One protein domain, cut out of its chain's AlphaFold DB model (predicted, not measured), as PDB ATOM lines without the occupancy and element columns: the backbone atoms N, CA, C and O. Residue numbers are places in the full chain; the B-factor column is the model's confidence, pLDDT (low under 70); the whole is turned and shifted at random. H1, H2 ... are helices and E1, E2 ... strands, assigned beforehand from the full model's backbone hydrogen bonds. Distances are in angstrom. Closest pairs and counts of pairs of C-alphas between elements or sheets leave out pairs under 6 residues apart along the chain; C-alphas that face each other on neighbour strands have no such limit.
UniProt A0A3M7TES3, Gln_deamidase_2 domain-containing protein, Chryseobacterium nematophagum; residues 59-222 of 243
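Overview. This is residues 59 to 222 of the 243 residues of the protein "Gln_deamidase_2 domain-containing protein" of Chryseobacterium nematophagum (UniProt A0A3M7TES3). A strongly twisted sheet of four strands, E3, E2, E1 and E4, makes the middle, with helix H2 over one face and the short helix H3 over the other, while the long helix H4 crosses H2 on the side away from the sheet. At one end of the longest axis the small sheet E5 E6 E7 makes a low-confidence head beyond E1 and E4, and at the other end H1 packs on E3 and H2. The 164 printed residues have four named helices and seven named strands, in the order H1 H2 E1 E2 E3 H3 E4 E5 E6 E7 H4; both sheets are antiparallel. The class is mixed, helices and strands; the whole is compact, with a radius of gyration of the C-alphas of 15.0 A and spans of 43 by 33 by 29 A.

Along the chain. The larger sheet holds E1, residues 101 to 107, 20.2 A long from C-alpha 101 at (-35.016, -35.517, 24.799); E2, residues 119 to 125, 19.7 A; E3, residues 136 to 138; and E4, residues 166 to 169. H2 is residues 80 to 93, 20.2 A; H3 is residues 150 to 157, 10.7 A; H1 is residues 59 to 66, 10.2 A, beginning at C-alpha 59 (-32.469, -30.524, 11.446). The smaller sheet holds E5, residues 178 to 180; E6, residues 186 to 191, 15.2 A; and E7, residues 194 to 197. H4, residues 204 to 221, is 25.8 A long and ends at C-alpha 221 (-7.479, -24.327, 26.875).

Arrangement. The larger sheet runs E3 E2 E1 E4, and E1 E2 E3 form a meander, each strand the antiparallel neighbour of the one before. N 104 and O 122 are 3.1 A apart between E1 and E2, N 138 and O 123 2.8 A between E3 and E2, and N 105 and O 166 2.8 A between E1 and E4. Helices on both faces give three layers, H1 and H2 on one face and H3 on the other. H2 lies over E2 at a height over the sheet of 8.7 A and runs along the strands; the closest C-alphas, of Ala 84 and Ala 122, are 4.8 A apart. H3 has a height of 8.5 A. With residues 81 to 86 alone, H2 touches H4 at a steep tilt of 63 degrees; the closest C-alphas, of Ala 82 and Ala 211, are 4.1 A apart. With residues 87 to 91 alone, H2 touches H1, closest at the C-alphas of Ile 65 and Met 87, 6.3 A. E5 E6 E7 form a second meander, with N 179 and O 187 2.9 A apart and N 188 and O 196 2.7 A apart. The closest C-alphas of E4 and E6, of Val 166 and Ile 190, are 6.9 A apart. In H1, H2, H3 and H4 every O i to N i+4 pair is within hydrogen-bond range.

Size, cuts and confidence. The two C-alphas farthest apart, of Glu 60 and His 182, are 44.9 A apart. The printed part has no cut; the links H1 to H2, E1 to E2 and E3 to H3 are long. The mean pLDDT of the printed part is 79.3, and 44 residues are under 70, among them residues 169 to 205.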
ATOM      1  N   SER A  59     -33.439 -31.388  12.124       96.44
ATOM      2  CA  SER A  59     -32.469 -30.524  11.446       96.44
ATOM      3  C   SER A  59     -32.363 -29.156  12.117       96.44
ATOM      4  O   SER A  59     -31.258 -28.651  12.283       96.44
ATOM      5  N   GLU A  60     -33.478 -28.579  12.571       95.94
ATOM      6  CA  GLU A  60     -33.460 -27.323  13.334       95.94
ATOM      7  C   GLU A  60     -32.775 -27.504  14.692       95.94
ATOM      8  O   GLU A  60     -31.919 -26.699  15.056       95.94
ATOM      9  N   CYS A  61     -33.061 -28.608  15.396       96.75
ATOM     10  CA  CYS A  61     -32.351 -28.967  16.625       96.75
ATOM     11  C   CYS A  61     -30.840 -29.084  16.380       96.75
ATOM     12  O   CYS A  61     -30.038 -28.575  17.163       96.75
ATOM     13  N   PHE A  62     -30.435 -29.744  15.291       98.19
ATOM     14  CA  PHE A  62     -29.027 -29.871  14.930       98.19
ATOM     15  C   PHE A  62     -28.383 -28.509  14.649       98.19
ATOM     16  O   PHE A  62     -27.309 -28.233  15.180       98.19
ATOM     17  N   SER A  63     -29.029 -27.657  13.851       97.38
ATOM     18  CA  SER A  63     -28.510 -26.337  13.472       97.38
ATOM     19  C   SER A  63     -28.338 -25.411  14.675       97.38
ATOM     20  O   SER A  63     -27.283 -24.785  14.814       97.38
ATOM     21  N   GLU A  64     -29.319 -25.379  15.582       96.31
ATOM     22  CA  GLU A  64     -29.236 -24.625  16.841       96.31
ATOM     23  C   GLU A  64     -28.017 -25.054  17.666       96.31
ATOM     24  O   GLU A  64     -27.252 -24.230  18.163       96.31
ATOM     25  N   ILE A  65     -27.798 -26.364  17.785       97.81
ATOM     26  CA  ILE A  65     -26.676 -26.897  18.549       97.81
ATOM     27  C   ILE A  65     -25.341 -26.649  17.846       97.81
ATOM     28  O   ILE A  65     -24.383 -26.202  18.478       97.81
ATOM     29  N   LYS A  66     -25.250 -26.950  16.548       97.38
ATOM     30  CA  LYS A  66     -24.000 -26.910  15.779       97.38
ATOM     31  C   LYS A  66     -23.372 -25.523  15.789       97.38
ATOM     32  O   LYS A  66     -22.150 -25.422  15.907       97.38
ATOM     33  N   THR A  67     -24.203 -24.494  15.652       95.44
ATOM     34  CA  THR A  67     -23.790 -23.088  15.555       95.44
ATOM     35  C   THR A  67     -23.444 -22.466  16.907       95.44
ATOM     36  O   THR A  67     -22.860 -21.384  16.953       95.44
ATOM     37  N   ASN A  68     -23.738 -23.149  18.017       95.06
ATOM     38  CA  ASN A  68     -23.480 -22.622  19.345       95.06
ATOM     39  C   ASN A  68     -21.971 -22.577  19.655       95.06
ATOM     40  O   ASN A  68     -21.286 -23.602  19.729       95.06
ATOM     41  N   SER A  69     -21.461 -21.363  19.880       93.38
ATOM     42  CA  SER A  69     -20.042 -21.072  20.104       93.38
ATOM     43  C   SER A  69     -19.497 -21.572  21.442       93.38
ATOM     44  O   SER A  69     -18.292 -21.469  21.678       93.38
ATOM     45  N   LEU A  70     -20.329 -22.147  22.313       94.06
ATOM     46  CA  LEU A  70     -19.882 -22.810  23.537       94.06
ATOM     47  C   LEU A  70     -19.109 -24.102  23.247       94.06
ATOM     48  O   LEU A  70     -18.269 -24.527  24.039       94.06
ATOM     49  N   PHE A  71     -19.381 -24.747  22.112       95.94
ATOM     50  CA  PHE A  71     -18.808 -26.046  21.802       95.94
ATOM     51  C   PHE A  71     -17.527 -25.928  20.969       95.94
ATOM     52  O   PHE A  71     -17.408 -25.134  20.035       95.94
ATOM     53  N   ARG A  72     -16.546 -26.770  21.296       96.25
ATOM     54  CA  ARG A  72     -15.342 -27.006  20.489       96.25
ATOM     55  C   ARG A  72     -15.453 -28.399  19.886       96.25
ATOM     56  O   ARG A  72     -14.912 -29.354  20.425       96.25
ATOM     57  N   TRP A  73     -16.227 -28.529  18.809       95.12
ATOM     58  CA  TRP A  73     -16.592 -29.834  18.232       95.12
ATOM     59  C   TRP A  73     -15.401 -30.680  17.774       95.12
ATOM     60  O   TRP A  73     -15.473 -31.902  17.794       95.12
ATOM     61  N   SER A  74     -14.304 -30.032  17.395       94.50
ATOM     62  CA  SER A  74     -13.029 -30.663  17.046       94.50
ATOM     63  C   SER A  74     -12.267 -31.229  18.249       94.50
ATOM     64  O   SER A  74     -11.387 -32.062  18.056       94.50
ATOM     65  N   TYR A  75     -12.593 -30.822  19.482       94.25
ATOM     66  CA  TYR A  75     -12.066 -31.451  20.691       94.25
ATOM     67  C   TYR A  75     -12.887 -32.699  21.026       94.25
ATOM     68  O   TYR A  75     -13.942 -32.637  21.666       94.25
ATOM     69  N   SER A  76     -12.393 -33.854  20.591       89.81
ATOM     70  CA  SER A  76     -13.041 -35.147  20.813       89.81
ATOM     71  C   SER A  76     -12.484 -35.892  22.032       89.81
ATOM     72  O   SER A  76     -13.105 -36.834  22.505       89.81
ATOM     73  N   LYS A  77     -11.348 -35.486  22.612       89.50
ATOM     74  CA  LYS A  77     -10.686 -36.301  23.646       89.50
ATOM     75  C   LYS A  77     -11.483 -36.527  24.928       89.50
ATOM     76  O   LYS A  77     -11.267 -37.562  25.553       89.50
ATOM     77  N   ASP A  78     -12.338 -35.584  25.319       89.25
ATOM     78  CA  ASP A  78     -13.140 -35.676  26.540       89.25
ATOM     79  C   ASP A  78     -14.382 -34.762  26.486       89.25
ATOM     80  O   ASP A  78     -14.606 -34.055  25.497       89.25
ATOM     81  N   GLY A  79     -15.199 -34.750  27.541       90.50
ATOM     82  CA  GLY A  79     -16.291 -33.795  27.756       90.50
ATOM     83  C   GLY A  79     -17.597 -34.129  27.029       90.50
ATOM     84  O   GLY A  79     -18.473 -33.270  26.928       90.50
ATOM     85  N   CYS A  80     -17.757 -35.354  26.518       92.06
ATOM     86  CA  CYS A  80     -18.977 -35.789  25.828       92.06
ATOM     87  C   CYS A  80     -20.231 -35.644  26.704       92.06
ATOM     88  O   CYS A  80     -21.245 -35.127  26.235       92.06
ATOM     89  N   PHE A  81     -20.140 -35.975  27.995       88.25
ATOM     90  CA  PHE A  81     -21.239 -35.806  28.950       88.25
ATOM     91  C   PHE A  81     -21.671 -34.337  29.089       88.25
ATOM     92  O   PHE A  81     -22.869 -34.044  29.088       88.25
ATOM     93  N   ALA A  82     -20.705 -33.413  29.164       90.88
ATOM     94  CA  ALA A  82     -20.950 -31.986  29.311       90.88
ATOM     95  C   ALA A  82     -21.612 -31.424  28.050       90.88
ATOM     96  O   ALA A  82     -22.603 -30.697  28.144       90.88
ATOM     97  N   ARG A  83     -21.137 -31.843  26.866       95.75
ATOM     98  CA  ARG A  83     -21.779 -31.518  25.586       95.75
ATOM     99  C   ARG A  83     -23.215 -32.030  25.545       95.75
ATOM    100  O   ARG A  83     -24.124 -31.230  25.365       95.75
ATOM    101  N   ALA A  84     -23.442 -33.324  25.780       94.06
ATOM    102  CA  ALA A  84     -24.776 -33.931  25.755       94.06
ATOM    103  C   ALA A  84     -25.753 -33.245  26.717       94.06
ATOM    104  O   ALA A  84     -26.902 -32.973  26.363       94.06
ATOM    105  N   HIS A  85     -25.286 -32.922  27.924       90.62
ATOM    106  CA  HIS A  85     -26.083 -32.212  28.913       90.62
ATOM    107  C   HIS A  85     -26.420 -30.787  28.475       90.62
ATOM    108  O   HIS A  85     -27.580 -30.386  28.520       90.62
ATOM    109  N   LYS A  86     -25.442 -30.024  27.987       93.94
ATOM    110  CA  LYS A  86     -25.690 -28.641  27.578       93.94
ATOM    111  C   LYS A  86     -26.534 -28.547  26.307       93.94
ATOM    112  O   LYS A  86     -27.393 -27.675  26.234       93.94
ATOM    113  N   MET A  87     -26.374 -29.482  25.365       96.56
ATOM    114  CA  MET A  87     -27.253 -29.605  24.195       96.56
ATOM    115  C   MET A  87     -28.719 -29.755  24.619       96.56
ATOM    116  O   MET A  87     -29.582 -29.048  24.106       96.56
ATOM    117  N   ARG A  88     -29.002 -30.606  25.618       94.25
ATOM    118  CA  ARG A  88     -30.350 -30.733  26.192       94.25
ATOM    119  C   ARG A  88     -30.871 -29.383  26.690       94.25
ATOM    120  O   ARG A  88     -31.977 -29.006  26.326       94.25
ATOM    121  N   ARG A  89     -30.098 -28.668  27.516       92.00
ATOM    122  CA  ARG A  89     -30.542 -27.398  28.126       92.00
ATOM    123  C   ARG A  89     -30.818 -26.317  27.080       92.00
ATOM    124  O   ARG A  89     -31.775 -25.570  27.240       92.00
ATOM    125  N   ILE A  90     -30.015 -26.266  26.015       94.62
ATOM    126  CA  ILE A  90     -30.235 -25.353  24.886       94.62
ATOM    127  C   ILE A  90     -31.547 -25.692  24.167       94.62
ATOM    128  O   ILE A  90     -32.346 -24.800  23.917       94.62
ATOM    129  N   LEU A  91     -31.818 -26.965  23.866       94.44
ATOM    130  CA  LEU A  91     -33.074 -27.324  23.198       94.44
ATOM    131  C   LEU A  91     -34.301 -27.117  24.099       94.44
ATOM    132  O   LEU A  91     -35.324 -26.631  23.622       94.44
ATOM    133  N   GLU A  92     -34.198 -27.406  25.401       92.19
ATOM    134  CA  GLU A  92     -35.259 -27.098  26.373       92.19
ATOM    135  C   GLU A  92     -35.568 -25.593  26.411       92.19
ATOM    136  O   GLU A  92     -36.736 -25.212  26.414       92.19
ATOM    137  N   SER A  93     -34.550 -24.720  26.377       91.69
ATOM    138  CA  SER A  93     -34.769 -23.266  26.359       91.69
ATOM    139  C   SER A  93     -35.344 -22.746  25.038       91.69
ATOM    140  O   SER A  93     -35.913 -21.657  25.010       91.69
ATOM    141  N   LYS A  94     -35.252 -23.532  23.959       92.38
ATOM    142  CA  LYS A  94     -35.927 -23.282  22.675       92.38
ATOM    143  C   LYS A  94     -37.331 -23.887  22.602       92.38
ATOM    144  O   LYS A  94     -37.945 -23.871  21.541       92.38
ATOM    145  N   GLY A  95     -37.841 -24.414  23.716       90.06
ATOM    146  CA  GLY A  95     -39.190 -24.961  23.806       90.06
ATOM    147  C   GLY A  95     -39.310 -26.418  23.369       90.06
ATOM    148  O   GLY A  95     -40.428 -26.914  23.261       90.06
ATOM    149  N   VAL A  96     -38.201 -27.138  23.143       90.06
ATOM    150  CA  VAL A  96     -38.269 -28.583  22.887       90.06
ATOM    151  C   VAL A  96     -38.664 -29.301  24.184       90.06
ATOM    152  O   VAL A  96     -37.934 -29.213  25.175       90.06
ATOM    153  N   PRO A  97     -39.780 -30.051  24.201       88.75
ATOM    154  CA  PRO A  97     -40.234 -30.741  25.401       88.75
ATOM    155  C   PRO A  97     -39.214 -31.762  25.922       88.75
ATOM    156  O   PRO A  97     -38.694 -32.585  25.164       88.75
ATOM    157  N   SER A  98     -38.971 -31.788  27.238       85.12
ATOM    158  CA  SER A  98     -38.014 -32.726  27.852       85.12
ATOM    159  C   SER A  98     -38.354 -34.199  27.593       85.12
ATOM    160  O   SER A  98     -37.456 -35.037  27.535       85.12
ATOM    161  N   ASN A  99     -39.633 -34.540  27.389       85.06
ATOM    162  CA  ASN A  99     -40.058 -35.901  27.047       85.06
ATOM    163  C   ASN A  99     -39.641 -36.334  25.627       85.06
ATOM    164  O   ASN A  99     -39.608 -37.541  25.382       85.06
ATOM    165  N   ARG A 100     -39.229 -35.412  24.745       89.94
ATOM    166  CA  ARG A 100     -38.600 -35.706  23.445       89.94
ATOM    167  C   ARG A 100     -37.082 -35.836  23.525       89.94
ATOM    168  O   ARG A 100     -36.458 -36.253  22.561       89.94
ATOM    169  N   LEU A 101     -36.466 -35.496  24.651       91.38
ATOM    170  CA  LEU A 101     -35.016 -35.517  24.799       91.38
ATOM    171  C   LEU A 101     -34.593 -36.757  25.597       91.38
ATOM    172  O   LEU A 101     -35.159 -37.070  26.647       91.38
ATOM    173  N   ARG A 102     -33.585 -37.486  25.119       88.31
ATOM    174  CA  ARG A 102     -32.955 -38.637  25.793       88.31
ATOM    175  C   ARG A 102     -31.439 -38.543  25.685       88.31
ATOM    176  O   ARG A 102     -30.914 -37.810  24.852       88.31
ATOM    177  N   LYS A 103     -30.728 -39.304  26.511       88.50
ATOM    178  CA  LYS A 103     -29.285 -39.515  26.338       88.50
ATOM    179  C   LYS A 103     -29.056 -40.912  25.782       88.50
ATOM    180  O   LYS A 103     -29.612 -41.871  26.320       88.50
ATOM    181  N   ILE A 104     -28.246 -41.016  24.737       86.69
ATOM    182  CA  ILE A 104     -27.759 -42.294  24.215       86.69
ATOM    183  C   ILE A 104     -26.317 -42.489  24.671       86.69
ATOM    184  O   ILE A 104     -25.505 -41.574  24.553       86.69
ATOM    185  N   TRP A 105     -26.030 -43.657  25.233       86.31
ATOM    186  CA  TRP A 105     -24.753 -44.016  25.839       86.31
ATOM    187  C   TRP A 105     -24.200 -45.257  25.158       86.31
ATOM    188  O   TRP A 105     -24.954 -46.181  24.877       86.31
ATOM    189  N   ILE A 106     -22.894 -45.308  24.956       82.00
ATOM    190  CA  ILE A 106     -22.147 -46.506  24.570       82.00
ATOM    191  C   ILE A 106     -20.883 -46.541  25.417       82.00
ATOM    192  O   ILE A 106     -20.375 -45.490  25.803       82.00
ATOM    193  N   GLY A 107     -20.342 -47.720  25.684       75.31
ATOM    194  CA  GLY A 107     -18.992 -47.794  26.205       75.31
ATOM    195  C   GLY A 107     -18.294 -49.111  25.914       75.31
ATOM    196  O   GLY A 107     -18.905 -50.041  25.388       75.31
ATOM    197  N   ASN A 108     -17.037 -49.170  26.344       66.75
ATOM    198  CA  ASN A 108     -16.224 -50.357  26.499       66.75
ATOM    199  C   ASN A 108     -15.272 -50.219  27.715       66.75
ATOM    200  O   ASN A 108     -14.613 -49.193  27.879       66.75
ATOM    201  N   ASP A 109     -15.137 -51.263  28.531       57.38
ATOM    202  CA  ASP A 109     -14.284 -51.313  29.732       57.38
ATOM    203  C   ASP A 109     -12.774 -51.139  29.455       57.38
ATOM    204  O   ASP A 109     -12.010 -50.815  30.362       57.38
ATOM    205  N   LYS A 110     -12.328 -51.311  28.202       61.78
ATOM    206  CA  LYS A 110     -10.910 -51.285  27.797       61.78
ATOM    207  C   LYS A 110     -10.512 -50.069  26.962       61.78
ATOM    208  O   LYS A 110      -9.436 -50.070  26.369       61.78
ATOM    209  N   GLY A 111     -11.371 -49.054  26.854       60.03
ATOM    210  CA  GLY A 111     -11.072 -47.882  26.026       60.03
ATOM    211  C   GLY A 111     -11.065 -48.186  24.520       60.03
ATOM    212  O   GLY A 111     -10.397 -47.501  23.753       60.03
ATOM    213  N   ALA A 112     -11.754 -49.248  24.087       73.94
ATOM    214  CA  ALA A 112     -11.695 -49.738  22.707       73.94
ATOM    215  C   ALA A 112     -12.622 -48.996  21.725       73.94
ATOM    216  O   ALA A 112     -12.719 -49.393  20.562       73.94
ATOM    217  N   LEU A 113     -13.325 -47.949  22.167       81.94
ATOM    218  CA  LEU A 113     -14.134 -47.128  21.271       81.94
ATOM    219  C   LEU A 113     -13.262 -46.194  20.422       81.94
ATOM    220  O   LEU A 113     -12.057 -46.027  20.643       81.94
ATOM    221  N   LEU A 114     -13.900 -45.519  19.466       85.88
ATOM    222  CA  LEU A 114     -13.296 -44.421  18.718       85.88
ATOM    223  C   LEU A 114     -12.571 -43.436  19.662       85.88
ATOM    224  O   LEU A 114     -13.061 -43.122  20.740       85.88
ATOM    225  N   ASN A 115     -11.398 -42.942  19.255       83.19
ATOM    226  CA  ASN A 115     -10.549 -42.018  20.030       83.19
ATOM    227  C   ASN A 115     -10.017 -42.555  21.377       83.19
ATOM    228  O   ASN A 115      -9.486 -41.773  22.174       83.19
ATOM    229  N   GLY A 116     -10.103 -43.869  21.611       82.75
ATOM    230  CA  GLY A 116      -9.638 -44.499  22.845       82.75
ATOM    231  C   GLY A 116     -10.578 -44.264  24.027       82.75
ATOM    232  O   GLY A 116     -10.115 -44.198  25.164       82.75
ATOM    233  N   TRP A 117     -11.868 -44.026  23.764       83.88
ATOM    234  CA  TRP A 117     -12.835 -43.758  24.823       83.88
ATOM    235  C   TRP A 117     -13.265 -45.036  25.537       83.88
ATOM    236  O   TRP A 117     -13.521 -46.067  24.906       83.88
ATOM    237  N   THR A 118     -13.425 -44.942  26.853       79.38
ATOM    238  CA  THR A 118     -14.130 -45.952  27.645       79.38
ATOM    239  C   THR A 118     -15.634 -45.781  27.498       79.38
ATOM    240  O   THR A 118     -16.350 -46.764  27.440       79.38
ATOM    241  N   TYR A 119     -16.150 -44.566  27.321       82.56
ATOM    242  CA  TYR A 119     -17.554 -44.359  26.963       82.56
ATOM    243  C   TYR A 119     -17.759 -43.137  26.078       82.56
ATOM    244  O   TYR A 119     -16.946 -42.215  26.038       82.56
ATOM    245  N   HIS A 120     -18.905 -43.097  25.405       89.06
ATOM    246  CA  HIS A 120     -19.380 -41.908  24.718       89.06
ATOM    247  C   HIS A 120     -20.871 -41.697  24.962       89.06
ATOM    248  O   HIS A 120     -21.637 -42.641  25.173       89.06
ATOM    249  N   VAL A 121     -21.286 -40.435  24.959       90.00
ATOM    250  CA  VAL A 121     -22.676 -40.037  25.170       90.00
ATOM    251  C   VAL A 121     -23.030 -38.856  24.284       90.00
ATOM    252  O   VAL A 121     -22.246 -37.918  24.123       90.00
ATOM    253  N   ALA A 122     -24.241 -38.895  23.742       95.19
ATOM    254  CA  ALA A 122     -24.814 -37.837  22.925       95.19
ATOM    255  C   ALA A 122     -26.290 -37.595  23.276       95.19
ATOM    256  O   ALA A 122     -26.905 -38.335  24.054       95.19
ATOM    257  N   LEU A 123     -26.859 -36.532  22.707       96.38
ATOM    258  CA  LEU A 123     -28.281 -36.232  22.837       96.38
ATOM    259  C   LEU A 123     -29.067 -36.980  21.756       96.38
ATOM    260  O   LEU A 123     -28.734 -36.895  20.579       96.38
ATOM    261  N   LEU A 124     -30.131 -37.670  22.151       95.75
ATOM    262  CA  LEU A 124     -31.127 -38.259  21.262       95.75
ATOM    263  C   LEU A 124     -32.399 -37.407  21.321       95.75
ATOM    264  O   LEU A 124     -32.957 -37.205  22.400       95.75
ATOM    265  N   VAL A 125     -32.863 -36.934  20.169       95.88
ATOM    266  CA  VAL A 125     -34.147 -36.243  20.016       95.88
ATOM    267  C   VAL A 125     -35.144 -37.224  19.407       95.88
ATOM    268  O   VAL A 125     -34.886 -37.813  18.362       95.88
ATOM    269  N   ILE A 126     -36.278 -37.420  20.067       92.94
ATOM    270  CA  ILE A 126     -37.366 -38.304  19.645       92.94
ATOM    271  C   ILE A 126     -38.367 -37.502  18.807       92.94
ATOM    272  O   ILE A 126     -38.575 -36.308  19.046       92.94
ATOM    273  N   GLY A 127     -38.974 -38.138  17.807       86.75
ATOM    274  CA  GLY A 127     -40.069 -37.559  17.029       86.75
ATOM    275  C   GLY A 127     -41.336 -37.342  17.860       86.75
ATOM    276  O   GLY A 127     -41.374 -37.612  19.061       86.75
ATOM    277  N   GLU A 128     -42.382 -36.834  17.219       83.75
ATOM    278  CA  GLU A 128     -43.709 -36.712  17.841       83.75
ATOM    279  C   GLU A 128     -44.353 -38.079  18.107       83.75
ATOM    280  O   GLU A 128     -45.156 -38.215  19.023       83.75
ATOM    281  N   ASP A 129     -43.925 -39.112  17.374       82.50
ATOM    282  CA  ASP A 129     -44.342 -40.507  17.556       82.50
ATOM    283  C   ASP A 129     -43.884 -41.123  18.891       82.50
ATOM    284  O   ASP A 129     -44.275 -42.240  19.229       82.50
ATOM    285  N   GLY A 130     -43.024 -40.429  19.646       81.81
ATOM    286  CA  GLY A 130     -42.480 -40.914  20.911       81.81
ATOM    287  C   GLY A 130     -41.541 -42.120  20.767       81.81
ATOM    288  O   GLY A 130     -41.043 -42.626  21.778       81.81
ATOM    289  N   ASN A 131     -41.247 -42.568  19.542       84.06
ATOM    290  CA  ASN A 131     -40.475 -43.775  19.296       84.06
ATOM    291  C   ASN A 131     -38.972 -43.478  19.278       84.06
ATOM    292  O   ASN A 131     -38.434 -42.839  18.373       84.06
ATOM    293  N   VAL A 132     -38.260 -44.010  20.273       81.88
ATOM    294  CA  VAL A 132     -36.805 -43.854  20.408       81.88
ATOM    295  C   VAL A 132     -36.018 -44.396  19.212       81.88
ATOM    296  O   VAL A 132     -34.947 -43.869  18.920       81.88
ATOM    297  N   ILE A 133     -36.539 -45.411  18.512       81.56
ATOM    298  CA  ILE A 133     -35.881 -46.038  17.355       81.56
ATOM    299  C   ILE A 133     -35.861 -45.078  16.159       81.56
ATOM    300  O   ILE A 133     -34.869 -45.017  15.434       81.56
ATOM    301  N   ASN A 134     -36.926 -44.290  15.999       88.12
ATOM    302  CA  ASN A 134     -37.067 -43.302  14.928       88.12
ATOM    303  C   ASN A 134     -36.417 -41.954  15.271       88.12
ATOM    304  O   ASN A 134     -36.322 -41.070  14.415       88.12
ATOM    305  N   GLY A 135     -35.964 -41.791  16.516       93.62
ATOM    306  CA  GLY A 135     -35.262 -40.600  16.966       93.62
ATOM    307  C   GLY A 135     -33.952 -40.363  16.216       93.62
ATOM    308  O   GLY A 135     -33.434 -41.220  15.495       93.62
ATOM    309  N   LYS A 136     -33.388 -39.172  16.405       97.56
ATOM    310  CA  LYS A 136     -32.104 -38.781  15.830       97.56
ATOM    311  C   LYS A 136     -31.110 -38.348  16.890       97.56
ATOM    312  O   LYS A 136     -31.432 -37.574  17.791       97.56
ATOM    313  N   VAL A 137     -29.885 -38.838  16.758       97.88
ATOM    314  CA  VAL A 137     -28.760 -38.442  17.593       97.88
ATOM    315  C   VAL A 137     -28.171 -37.142  17.055       97.88
ATOM    316  O   VAL A 137     -27.854 -37.033  15.869       97.88
ATOM    317  N   ILE A 138     -28.023 -36.165  17.945       98.31
ATOM    318  CA  ILE A 138     -27.360 -34.889  17.700       98.31
ATOM    319  C   ILE A 138     -25.965 -34.979  18.315       98.31
ATOM    320  O   ILE A 138     -25.805 -34.906  19.534       98.31
ATOM    321  N   ASP A 139     -24.955 -35.168  17.466       97.75
ATOM    322  CA  ASP A 139     -23.551 -35.223  17.883       97.75
ATOM    323  C   ASP A 139     -22.619 -34.607  16.829       97.75
ATOM    324  O   ASP A 139     -21.988 -35.322  16.045       97.75
ATOM    325  N   PRO A 140     -22.496 -33.270  16.799       97.75
ATOM    326  CA  PRO A 140     -21.648 -32.604  15.822       97.75
ATOM    327  C   PRO A 140     -20.145 -32.878  15.937       97.75
ATOM    328  O   PRO A 140     -19.409 -32.468  15.036       97.75
ATOM    329  N   ALA A 141     -19.681 -33.509  17.026       95.38
ATOM    330  CA  ALA A 141     -18.287 -33.926  17.171       95.38
ATOM    331  C   ALA A 141     -17.969 -35.154  16.300       95.38
ATOM    332  O   ALA A 141     -16.849 -35.285  15.813       95.38
ATOM    333  N   LEU A 142     -18.952 -36.035  16.077       95.44
ATOM    334  CA  LEU A 142     -18.818 -37.216  15.216       95.44
ATOM    335  C   LEU A 142     -19.467 -37.038  13.839       95.44
ATOM    336  O   LEU A 142     -18.961 -37.565  12.847       95.44
ATOM    337  N   PHE A 143     -20.567 -36.289  13.780       97.44
ATOM    338  CA  PHE A 143     -21.395 -36.089  12.595       97.44
ATOM    339  C   PHE A 143     -21.593 -34.590  12.350       97.44
ATOM    340  O   PHE A 143     -22.612 -34.015  12.732       97.44
ATOM    341  N   PRO A 144     -20.619 -33.910  11.722       96.62
ATOM    342  CA  PRO A 144     -20.652 -32.456  11.577       96.62
ATOM    343  C   PRO A 144     -21.741 -31.946  10.624       96.62
ATOM    344  O   PRO A 144     -22.028 -30.751  10.660       96.62
ATOM    345  N   ASN A 145     -22.339 -32.832   9.822       97.19
ATOM    346  CA  ASN A 145     -23.224 -32.480   8.710       97.19
ATOM    347  C   ASN A 145     -24.713 -32.719   8.992       97.19
ATOM    348  O   ASN A 145     -25.536 -32.394   8.142       97.19
ATOM    349  N   GLY A 146     -25.079 -33.295  10.141       97.38
ATOM    350  CA  GLY A 146     -26.489 -33.448  10.471       97.38
ATOM    351  C   GLY A 146     -26.818 -34.480  11.550       97.38
ATOM    352  O   GLY A 146     -25.937 -35.197  12.033       97.38
ATOM    353  N   PRO A 147     -28.111 -34.554  11.915       98.19
ATOM    354  CA  PRO A 147     -28.650 -35.585  12.792       98.19
ATOM    355  C   PRO A 147     -28.538 -36.976  12.149       98.19
ATOM    356  O   PRO A 147     -28.800 -37.133  10.956       98.19
ATOM    357  N   VAL A 148     -28.233 -38.008  12.937       98.00
ATOM    358  CA  VAL A 148     -28.103 -39.397  12.445       98.00
ATOM    359  C   VAL A 148     -28.975 -40.376  13.219       98.00
ATOM    360  O   VAL A 148     -29.516 -40.035  14.269       98.00
ATOM    361  N   SER A 149     -29.161 -41.596  12.705       96.00
ATOM    362  CA  SER A 149     -29.880 -42.626  13.459       96.00
ATOM    363  C   SER A 149     -29.067 -43.101  14.680       96.00
ATOM    364  O   SER A 149     -27.834 -43.011  14.672       96.00
ATOM    365  N   PRO A 150     -29.719 -43.655  15.720       92.06
ATOM    366  CA  PRO A 150     -29.029 -44.310  16.832       92.06
ATOM    367  C   PRO A 150     -28.044 -45.392  16.375       92.06
ATOM    368  O   PRO A 150     -26.956 -45.515  16.939       92.06
ATOM    369  N   ASN A 151     -28.399 -46.139  15.326       91.25
ATOM    370  CA  ASN A 151     -27.571 -47.211  14.781       91.25
ATOM    371  C   ASN A 151     -26.305 -46.673  14.105       91.25
ATOM    372  O   ASN A 151     -25.220 -47.194  14.363       91.25
ATOM    373  N   ASP A 152     -26.422 -45.619  13.292       94.12
ATOM    374  CA  ASP A 152     -25.267 -44.999  12.628       94.12
ATOM    375  C   ASP A 152     -24.307 -44.393  13.654       94.12
ATOM    376  O   ASP A 152     -23.089 -44.556  13.549       94.12
ATOM    377  N   TRP A 153     -24.852 -43.740  14.687       95.25
ATOM    378  CA  TRP A 153     -24.056 -43.201  15.785       95.25
ATOM    379  C   TRP A 153     -23.319 -44.302  16.552       95.25
ATOM    380  O   TRP A 153     -22.109 -44.200  16.751       95.25
ATOM    381  N   ASN A 154     -24.018 -45.385  16.913       90.25
ATOM    382  CA  ASN A 154     -23.416 -46.533  17.593       90.25
ATOM    383  C   ASN A 154     -22.288 -47.152  16.751       90.25
ATOM    384  O   ASN A 154     -21.192 -47.375  17.256       90.25
ATOM    385  N   TYR A 155     -22.525 -47.348  15.450       90.56
ATOM    386  CA  TYR A 155     -21.533 -47.900  14.524       90.56
ATOM    387  C   TYR A 155     -20.296 -47.005  14.368       90.56
ATOM    388  O   TYR A 155     -19.179 -47.505  14.250       90.56
ATOM    389  N   LYS A 156     -20.469 -45.679  14.396       93.25
ATOM    390  CA  LYS A 156     -19.346 -44.733  14.356       93.25
ATOM    391  C   LYS A 156     -18.508 -44.765  15.635       93.25
ATOM    392  O   LYS A 156     -17.303 -44.543  15.555       93.25
ATOM    393  N   CYS A 157     -19.128 -45.031  16.786       88.94
ATOM    394  CA  CYS A 157     -18.440 -45.147  18.073       88.94
ATOM    395  C   CYS A 157     -17.696 -46.481  18.227       88.94
ATOM    396  O   CYS A 157     -16.587 -46.493  18.757       88.94
ATOM    397  N   ASP A 158     -18.297 -47.578  17.756       85.50
ATOM    398  CA  ASP A 158     -17.735 -48.928  17.777       85.50
ATOM    399  C   ASP A 158     -18.036 -49.673  16.467       85.50
ATOM    400  O   ASP A 158     -19.091 -50.293  16.289       85.50
ATOM    401  N   ASN A 159     -17.067 -49.666  15.551       78.94
ATOM    402  CA  ASN A 159     -17.197 -50.364  14.272       78.94
ATOM    403  C   ASN A 159     -17.131 -51.899  14.410       78.94
ATOM    404  O   ASN A 159     -17.506 -52.602  13.469       78.94
ATOM    405  N   THR A 160     -16.707 -52.425  15.567       73.56
ATOM    406  CA  THR A 160     -16.637 -53.869  15.836       73.56
ATOM    407  C   THR A 160     -18.000 -54.459  16.193       73.56
ATOM    408  O   THR A 160     -18.163 -55.678  16.142       73.56
ATOM    409  N   ARG A 161     -18.984 -53.602  16.522       66.94
ATOM    410  CA  ARG A 161     -20.357 -53.958  16.935       66.94
ATOM    411  C   ARG A 161     -20.423 -54.880  18.155       66.94
ATOM    412  O   ARG A 161     -21.440 -55.542  18.371       66.94
ATOM    413  N   LYS A 162     -19.349 -54.947  18.943       70.06
ATOM    414  CA  LYS A 162     -19.300 -55.765  20.159       70.06
ATOM    415  C   LYS A 162     -20.034 -55.083  21.306       70.06
ATOM    416  O   LYS A 162     -20.616 -55.774  22.137       70.06
ATOM    417  N   ASN A 163     -20.045 -53.752  21.322       65.69
ATOM    418  CA  ASN A 163     -20.723 -52.970  22.344       65.69
ATOM    419  C   ASN A 163     -22.120 -52.538  21.874       65.69
ATOM    420  O   ASN A 163     -22.345 -52.210  20.704       65.69
ATOM    421  N   LYS A 164     -23.074 -52.523  22.810       69.19
ATOM    422  CA  LYS A 164     -24.446 -52.066  22.568       69.19
ATOM    423  C   LYS A 164     -24.670 -50.699  23.203       69.19
ATOM    424  O   LYS A 164     -24.349 -50.494  24.372       69.19
ATOM    425  N   ALA A 165     -25.267 -49.783  22.445       74.19
ATOM    426  CA  ALA A 165     -25.736 -48.521  22.995       74.19
ATOM    427  C   ALA A 165     -27.007 -48.707  23.842       74.19
ATOM    428  O   ALA A 165     -27.870 -49.527  23.525       74.19
ATOM    429  N   VAL A 166     -27.150 -47.889  24.886       75.38
ATOM    430  CA  VAL A 166     -28.329 -47.821  25.756       75.38
ATOM    431  C   VAL A 166     -28.879 -46.401  25.799       75.38
ATOM    432  O   VAL A 166     -28.146 -45.419  25.926       75.38
ATOM    433  N   ILE A 167     -30.203 -46.294  25.713       71.62
ATOM    434  CA  ILE A 167     -30.935 -45.028  25.733       71.62
ATOM    435  C   ILE A 167     -31.566 -44.844  27.114       71.62
ATOM    436  O   ILE A 167     -32.312 -45.697  27.588       71.62
ATOM    437  N   ASN A 168     -31.292 -43.705  27.748       70.06
ATOM    438  CA  ASN A 168     -31.782 -43.368  29.082       70.06
ATOM    439  C   ASN A 168     -32.601 -42.073  29.077       70.06
ATOM    440  O   ASN A 168     -32.470 -41.230  28.184       70.06
ATOM    441  N   SER A 169     -33.415 -41.892  30.124       62.03
ATOM    442  CA  SER A 169     -34.049 -40.601  30.421       62.03
ATOM    443  C   SER A 169     -33.007 -39.477  30.447       62.03
ATOM    444  O   SER A 169     -31.875 -39.682  30.874       62.03
ATOM    445  N   VAL A 170     -33.381 -38.260  30.053       57.59
ATOM    446  CA  VAL A 170     -32.491 -37.089  30.157       57.59
ATOM    447  C   VAL A 170     -32.087 -36.737  31.585       57.59
ATOM    448  O   VAL A 170     -31.031 -36.129  31.780       57.59
ATOM    449  N   THR A 171     -32.918 -37.093  32.565       49.00
ATOM    450  CA  THR A 171     -32.632 -36.932  34.000       49.00
ATOM    451  C   THR A 171     -31.594 -37.929  34.494       49.00
ATOM    452  O   THR A 171     -30.969 -37.702  35.523       49.00
ATOM    453  N   ASN A 172     -31.398 -39.022  33.758       52.28
ATOM    454  CA  ASN A 172     -30.410 -40.025  34.086       52.28
ATOM    455  C   ASN A 172     -29.058 -39.505  33.600       52.28
ATOM    456  O   ASN A 172     -28.711 -39.546  32.418       52.28
ATOM    457  N   TYR A 173     -28.309 -38.949  34.548       52.56
ATOM    458  CA  TYR A 173     -26.917 -38.537  34.370       52.56
ATOM    459  C   TYR A 173     -25.978 -39.715  34.142       52.56
ATOM    460  O   TYR A 173     -24.854 -39.520  33.695       52.56
ATOM    461  N   VAL A 174     -26.477 -40.913  34.430       47.34
ATOM    462  CA  VAL A 174     -25.798 -42.195  34.383       47.34
ATOM    463  C   VAL A 174     -26.873 -43.256  34.062       47.34
ATOM    464  O   VAL A 174     -28.047 -43.000  34.332       47.34
ATOM    465  N   SER A 175     -26.558 -44.397  33.430       42.06
ATOM    466  CA  SER A 175     -27.601 -45.364  33.012       42.06
ATOM    467  C   SER A 175     -28.429 -45.906  34.191       42.06
ATOM    468  O   SER A 175     -28.008 -45.832  35.345       42.06
ATOM    469  N   LYS A 176     -29.623 -46.461  33.921       35.81
ATOM    470  CA  LYS A 176     -30.501 -47.065  34.951       35.81
ATOM    471  C   LYS A 176     -29.822 -48.142  35.815       35.81
ATOM    472  O   LYS A 176     -30.327 -48.449  36.886       35.81
ATOM    473  N   ASN A 177     -28.690 -48.676  35.382       43.59
ATOM    474  CA  ASN A 177     -27.968 -49.748  36.052       43.59
ATOM    475  C   ASN A 177     -26.746 -49.198  36.794       43.59
ATOM    476  O   ASN A 177     -25.619 -49.646  36.586       43.59
ATOM    477  N   THR A 178     -26.944 -48.155  37.594       46.44
ATOM    478  CA  THR A 178     -25.849 -47.506  38.311       46.44
ATOM    479  C   THR A 178     -25.849 -47.878  39.782       46.44
ATOM    480  O   THR A 178     -26.855 -47.728  40.465       46.44
ATOM    481  N   TYR A 179     -24.727 -48.403  40.265       47.91
ATOM    482  CA  TYR A 179     -24.539 -48.845  41.648       47.91
ATOM    483  C   TYR A 179     -23.180 -48.376  42.159       47.91
ATOM    484  O   TYR A 179     -22.305 -48.053  41.373       47.91
ATOM    485  N   ARG A 180     -22.978 -48.288  43.472       49.12
ATOM    486  CA  ARG A 180     -21.659 -47.964  44.036       49.12
ATOM    487  C   ARG A 180     -20.886 -49.256  44.258       49.12
ATOM    488  O   ARG A 180     -21.453 -50.203  44.796       49.12
ATOM    489  N   ASP A 181     -19.625 -49.307  43.843       51.72
ATOM    490  CA  ASP A 181     -18.750 -50.400  44.265       51.72
ATOM    491  C   ASP A 181     -18.377 -50.289  45.748       51.72
ATOM    492  O   ASP A 181     -18.683 -49.311  46.434       51.72
ATOM    493  N   HIS A 182     -17.667 -51.303  46.237       49.62
ATOM    494  CA  HIS A 182     -17.141 -51.368  47.601       49.62
ATOM    495  C   HIS A 182     -16.135 -50.245  47.929       49.62
ATOM    496  O   HIS A 182     -15.846 -50.015  49.099       49.62
ATOM    497  N   SER A 183     -15.623 -49.529  46.919       54.47
ATOM    498  CA  SER A 183     -14.765 -48.344  47.063       54.47
ATOM    499  C   SER A 183     -15.558 -47.032  46.976       54.47
ATOM    500  O   SER A 183     -14.970 -45.957  46.859       54.47
ATOM    501  N   ASN A 184     -16.894 -47.102  47.030       47.34
ATOM    502  CA  ASN A 184     -17.819 -45.977  46.907       47.34
ATOM    503  C   ASN A 184     -17.771 -45.256  45.540       47.34
ATOM    504  O   ASN A 184     -18.298 -44.147  45.399       47.34
ATOM    505  N   LYS A 185     -17.177 -45.877  44.517       47.03
ATOM    506  CA  LYS A 185     -17.113 -45.357  43.150       47.03
ATOM    507  C   LYS A 185     -18.408 -45.721  42.436       47.03
ATOM    508  O   LYS A 185     -18.840 -46.872  42.465       47.03
ATOM    509  N   LEU A 186     -19.065 -44.742  41.821       44.09
ATOM    510  CA  LEU A 186     -20.322 -45.002  41.127       44.09
ATOM    511  C   LEU A 186     -20.027 -45.725  39.809       44.09
ATOM    512  O   LEU A 186     -19.355 -45.188  38.931       44.09
ATOM    513  N   ILE A 187     -20.506 -46.958  39.717       49.28
ATOM    514  CA  ILE A 187     -20.462 -47.837  38.562       49.28
ATOM    515  C   ILE A 187     -21.703 -47.622  37.699       49.28
ATOM    516  O   ILE A 187     -22.801 -47.522  38.227       49.28
ATOM    517  N   CYS A 188     -21.551 -47.626  36.377       49.78
ATOM    518  CA  CYS A 188     -22.628 -47.733  35.404       49.78
ATOM    519  C   CYS A 188     -22.522 -49.046  34.633       49.78
ATOM    520  O   CYS A 188     -21.599 -49.223  33.846       49.78
ATOM    521  N   GLN A 189     -23.484 -49.940  34.828       45.38
ATOM    522  CA  GLN A 189     -23.490 -51.278  34.254       45.38
ATOM    523  C   GLN A 189     -24.405 -51.353  33.027       45.38
ATOM    524  O   GLN A 189     -25.611 -51.498  33.135       45.38
ATOM    525  N   ILE A 190     -23.874 -51.226  31.818       46.19
ATOM    526  CA  ILE A 190     -24.728 -51.221  30.612       46.19
ATOM    527  C   ILE A 190     -25.289 -52.631  30.318       46.19
ATOM    528  O   ILE A 190     -26.426 -52.752  29.860       46.19
ATOM    529  N   ASP A 191     -24.551 -53.681  30.695       41.50
ATOM    530  CA  ASP A 191     -24.964 -55.090  30.729       41.50
ATOM    531  C   ASP A 191     -24.118 -55.884  31.751       41.50
ATOM    532  O   ASP A 191     -23.268 -55.309  32.431       41.50
ATOM    533  N   ALA A 192     -24.343 -57.201  31.875       42.06
ATOM    534  CA  ALA A 192     -23.689 -58.058  32.874       42.06
ATOM    535  C   ALA A 192     -22.148 -57.956  32.906       42.06
ATOM    536  O   ALA A 192     -21.564 -58.199  33.958       42.06
ATOM    537  N   ASN A 193     -21.505 -57.553  31.803       39.59
ATOM    538  CA  ASN A 193     -20.051 -57.596  31.644       39.59
ATOM    539  C   ASN A 193     -19.397 -56.214  31.493       39.59
ATOM    540  O   ASN A 193     -18.183 -56.137  31.328       39.59
ATOM    541  N   THR A 194     -20.175 -55.128  31.539       41.00
ATOM    542  CA  THR A 194     -19.713 -53.814  31.082       41.00
ATOM    543  C   THR A 194     -19.951 -52.734  32.139       41.00
ATOM    544  O   THR A 194     -21.080 -52.274  32.311       41.00
ATOM    545  N   ILE A 195     -18.883 -52.311  32.821       41.53
ATOM    546  CA  ILE A 195     -18.871 -51.411  33.989       41.53
ATOM    547  C   ILE A 195     -18.133 -50.104  33.633       41.53
ATOM    548  O   ILE A 195     -16.959 -50.147  33.277       41.53
ATOM    549  N   TYR A 196     -18.771 -48.937  33.794       47.47
ATOM    550  CA  TYR A 196     -18.101 -47.614  33.772       47.47
ATOM    551  C   TYR A 196     -18.041 -47.006  35.146       47.47
ATOM    552  O   TYR A 196     -18.852 -47.354  35.985       47.47
ATOM    553  N   HIS A 197     -17.189 -46.006  35.332       39.94
ATOM    554  CA  HIS A 197     -17.223 -45.172  36.517       39.94
ATOM    555  C   HIS A 197     -17.646 -43.745  36.165       39.94
ATOM    556  O   HIS A 197     -17.062 -43.139  35.272       39.94
ATOM    557  N   GLY A 198     -18.627 -43.177  36.860       41.53
ATOM    558  CA  GLY A 198     -18.982 -41.762  36.701       41.53
ATOM    559  C   GLY A 198     -19.808 -41.282  37.877       41.53
ATOM    560  O   GLY A 198     -20.670 -42.021  38.303       41.53
ATOM    561  N   ASP A 199     -19.561 -40.090  38.417       40.62
ATOM    562  CA  ASP A 199     -20.231 -39.607  39.632       40.62
ATOM    563  C   ASP A 199     -21.752 -39.367  39.449       40.62
ATOM    564  O   ASP A 199     -22.275 -39.209  38.349       40.62
ATOM    565  N   PHE A 200     -22.520 -39.370  40.541       42.59
ATOM    566  CA  PHE A 200     -23.972 -39.140  40.509       42.59
ATOM    567  C   PHE A 200     -24.275 -37.661  40.769       42.59
ATOM    568  O   PHE A 200     -23.941 -37.143  41.835       42.59
ATOM    569  N   PHE A 201     -24.961 -36.979  39.848       51.19
ATOM    570  CA  PHE A 201     -25.538 -35.665  40.137       51.19
ATOM    571  C   PHE A 201     -26.940 -35.840  40.722       51.19
ATOM    572  O   PHE A 201     -27.888 -36.132  39.999       51.19
ATOM    573  N   GLY A 202     -27.082 -35.622  42.031       40.50
ATOM    574  CA  GLY A 202     -28.377 -35.699  42.717       40.50
ATOM    575  C   GLY A 202     -29.407 -34.643  42.293       40.50
ATOM    576  O   GLY A 202     -30.574 -34.780  42.641       40.50
ATOM    577  N   ASN A 203     -29.017 -33.598  41.545       54.75
ATOM    578  CA  ASN A 203     -29.930 -32.581  41.006       54.75
ATOM    579  C   ASN A 203     -29.416 -31.930  39.699       54.75
ATOM    580  O   ASN A 203     -28.214 -31.900  39.430       54.75
ATOM    581  N   ASN A 204     -30.332 -31.362  38.897       60.72
ATOM    582  CA  ASN A 204     -30.010 -30.692  37.622       60.72
ATOM    583  C   ASN A 204     -29.008 -29.539  37.785       60.72
ATOM    584  O   ASN A 204     -28.154 -29.341  36.927       60.72
ATOM    585  N   GLN A 205     -29.074 -28.814  38.904       63.06
ATOM    586  CA  GLN A 205     -28.200 -27.671  39.159       63.06
ATOM    587  C   GLN A 205     -26.724 -28.080  39.289       63.06
ATOM    588  O   GLN A 205     -25.837 -27.360  38.835       63.06
ATOM    589  N   SER A 206     -26.439 -29.246  39.876       70.25
ATOM    590  CA  SER A 206     -25.064 -29.746  39.989       70.25
ATOM    591  C   SER A 206     -24.503 -30.182  38.637       70.25
ATOM    592  O   SER A 206     -23.332 -29.935  38.359       70.25
ATOM    593  N   ALA A 207     -25.341 -30.763  37.779       74.75
ATOM    594  CA  ALA A 207     -24.937 -31.143  36.434       74.75
ATOM    595  C   ALA A 207     -24.744 -29.939  35.502       74.75
ATOM    596  O   ALA A 207     -23.803 -29.939  34.712       74.75
ATOM    597  N   ASP A 208     -25.583 -28.905  35.626       82.31
ATOM    598  CA  ASP A 208     -25.407 -27.640  34.906       82.31
ATOM    599  C   ASP A 208     -24.047 -27.012  35.266       82.31
ATOM    600  O   ASP A 208     -23.244 -26.737  34.375       82.31
ATOM    601  N   ARG A 209     -23.722 -26.905  36.566       83.19
ATOM    602  CA  ARG A 209     -22.415 -26.394  37.027       83.19
ATOM    603  C   ARG A 209     -21.235 -27.207  36.496       83.19
ATOM    604  O   ARG A 209     -20.235 -26.631  36.069       83.19
ATOM    605  N   ALA A 210     -21.330 -28.535  36.526       83.56
ATOM    606  CA  ALA A 210     -20.259 -29.397  36.040       83.56
ATOM    607  C   ALA A 210     -20.072 -29.291  34.522       83.56
ATOM    608  O   ALA A 210     -18.940 -29.160  34.054       83.56
ATOM    609  N   ALA A 211     -21.169 -29.302  33.759       88.75
ATOM    610  CA  ALA A 211     -21.119 -29.148  32.311       88.75
ATOM    611  C   ALA A 211     -20.517 -27.792  31.919       88.75
ATOM    612  O   ALA A 211     -19.630 -27.748  31.070       88.75
ATOM    613  N   ASP A 212     -20.934 -26.710  32.580       91.44
ATOM    614  CA  ASP A 212     -20.421 -25.367  32.310       91.44
ATOM    615  C   ASP A 212     -18.936 -25.243  32.659       91.44
ATOM    616  O   ASP A 212     -18.163 -24.723  31.856       91.44
ATOM    617  N   CYS A 213     -18.498 -25.795  33.797       91.12
ATOM    618  CA  CYS A 213     -17.078 -25.839  34.141       91.12
ATOM    619  C   CYS A 213     -16.251 -26.556  33.065       91.12
ATOM    620  O   CYS A 213     -15.234 -26.026  32.610       91.12
ATOM    621  N   VAL A 214     -16.686 -27.746  32.632       92.38
ATOM    622  CA  VAL A 214     -15.949 -28.547  31.646       92.38
ATOM    623  C   VAL A 214     -15.914 -27.857  30.287       92.38
ATOM    624  O   VAL A 214     -14.842 -27.752  29.692       92.38
ATOM    625  N   LEU A 215     -17.050 -27.345  29.807       95.00
ATOM    626  CA  LEU A 215     -17.117 -26.656  28.516       95.00
ATOM    627  C   LEU A 215     -16.271 -25.381  28.512       95.00
ATOM    628  O   LEU A 215     -15.521 -25.172  27.562       95.00
ATOM    629  N   ASN A 216     -16.306 -24.587  29.585       95.19
ATOM    630  CA  ASN A 216     -15.471 -23.391  29.712       95.19
ATOM    631  C   ASN A 216     -13.980 -23.743  29.801       95.19
ATOM    632  O   ASN A 216     -13.155 -23.110  29.147       95.19
ATOM    633  N   THR A 217     -13.621 -24.784  30.557       95.00
ATOM    634  CA  THR A 217     -12.229 -25.251  30.662       95.00
ATOM    635  C   THR A 217     -11.691 -25.692  29.305       95.00
ATOM    636  O   THR A 217     -10.595 -25.288  28.918       95.00
ATOM    637  N   ILE A 218     -12.476 -26.475  28.556       95.06
ATOM    638  CA  ILE A 218     -12.138 -26.875  27.188       95.06
ATOM    639  C   ILE A 218     -12.026 -25.638  26.300       95.06
ATOM    640  O   ILE A 218     -11.013 -25.479  25.634       95.06
ATOM    641  N   ALA A 219     -13.011 -24.739  26.308       94.81
ATOM    642  CA  ALA A 219     -13.007 -23.547  25.462       94.81
ATOM    643  C   ALA A 219     -11.777 -22.653  25.693       94.81
ATOM    644  O   ALA A 219     -11.209 -22.168  24.717       94.81
ATOM    645  N   ASN A 220     -11.347 -22.490  26.948       94.75
ATOM    646  CA  ASN A 220     -10.216 -21.639  27.328       94.75
ATOM    647  C   ASN A 220      -8.849 -22.266  27.026       94.75
ATOM    648  O   ASN A 220      -7.889 -21.548  26.767       94.75
ATOM    649  N   LYS A 221      -8.741 -23.597  27.090       95.56
ATOM    650  CA  LYS A 221      -7.479 -24.327  26.875       95.56
ATOM    651  C   LYS A 221      -7.355 -24.918  25.465       95.56
ATOM    652  O   LYS A 221      -6.311 -25.468  25.121       95.56
ATOM    653  N   TYR A 222      -8.414 -24.853  24.659       96.06
ATOM    654  CA  TYR A 222      -8.442 -25.432  23.323       96.06
ATOM    655  C   TYR A 222      -7.486 -24.702  22.377       96.06
ATOM    656  O   TYR A 222      -7.578 -23.492  22.184       96.06
TER     657      TYR A 222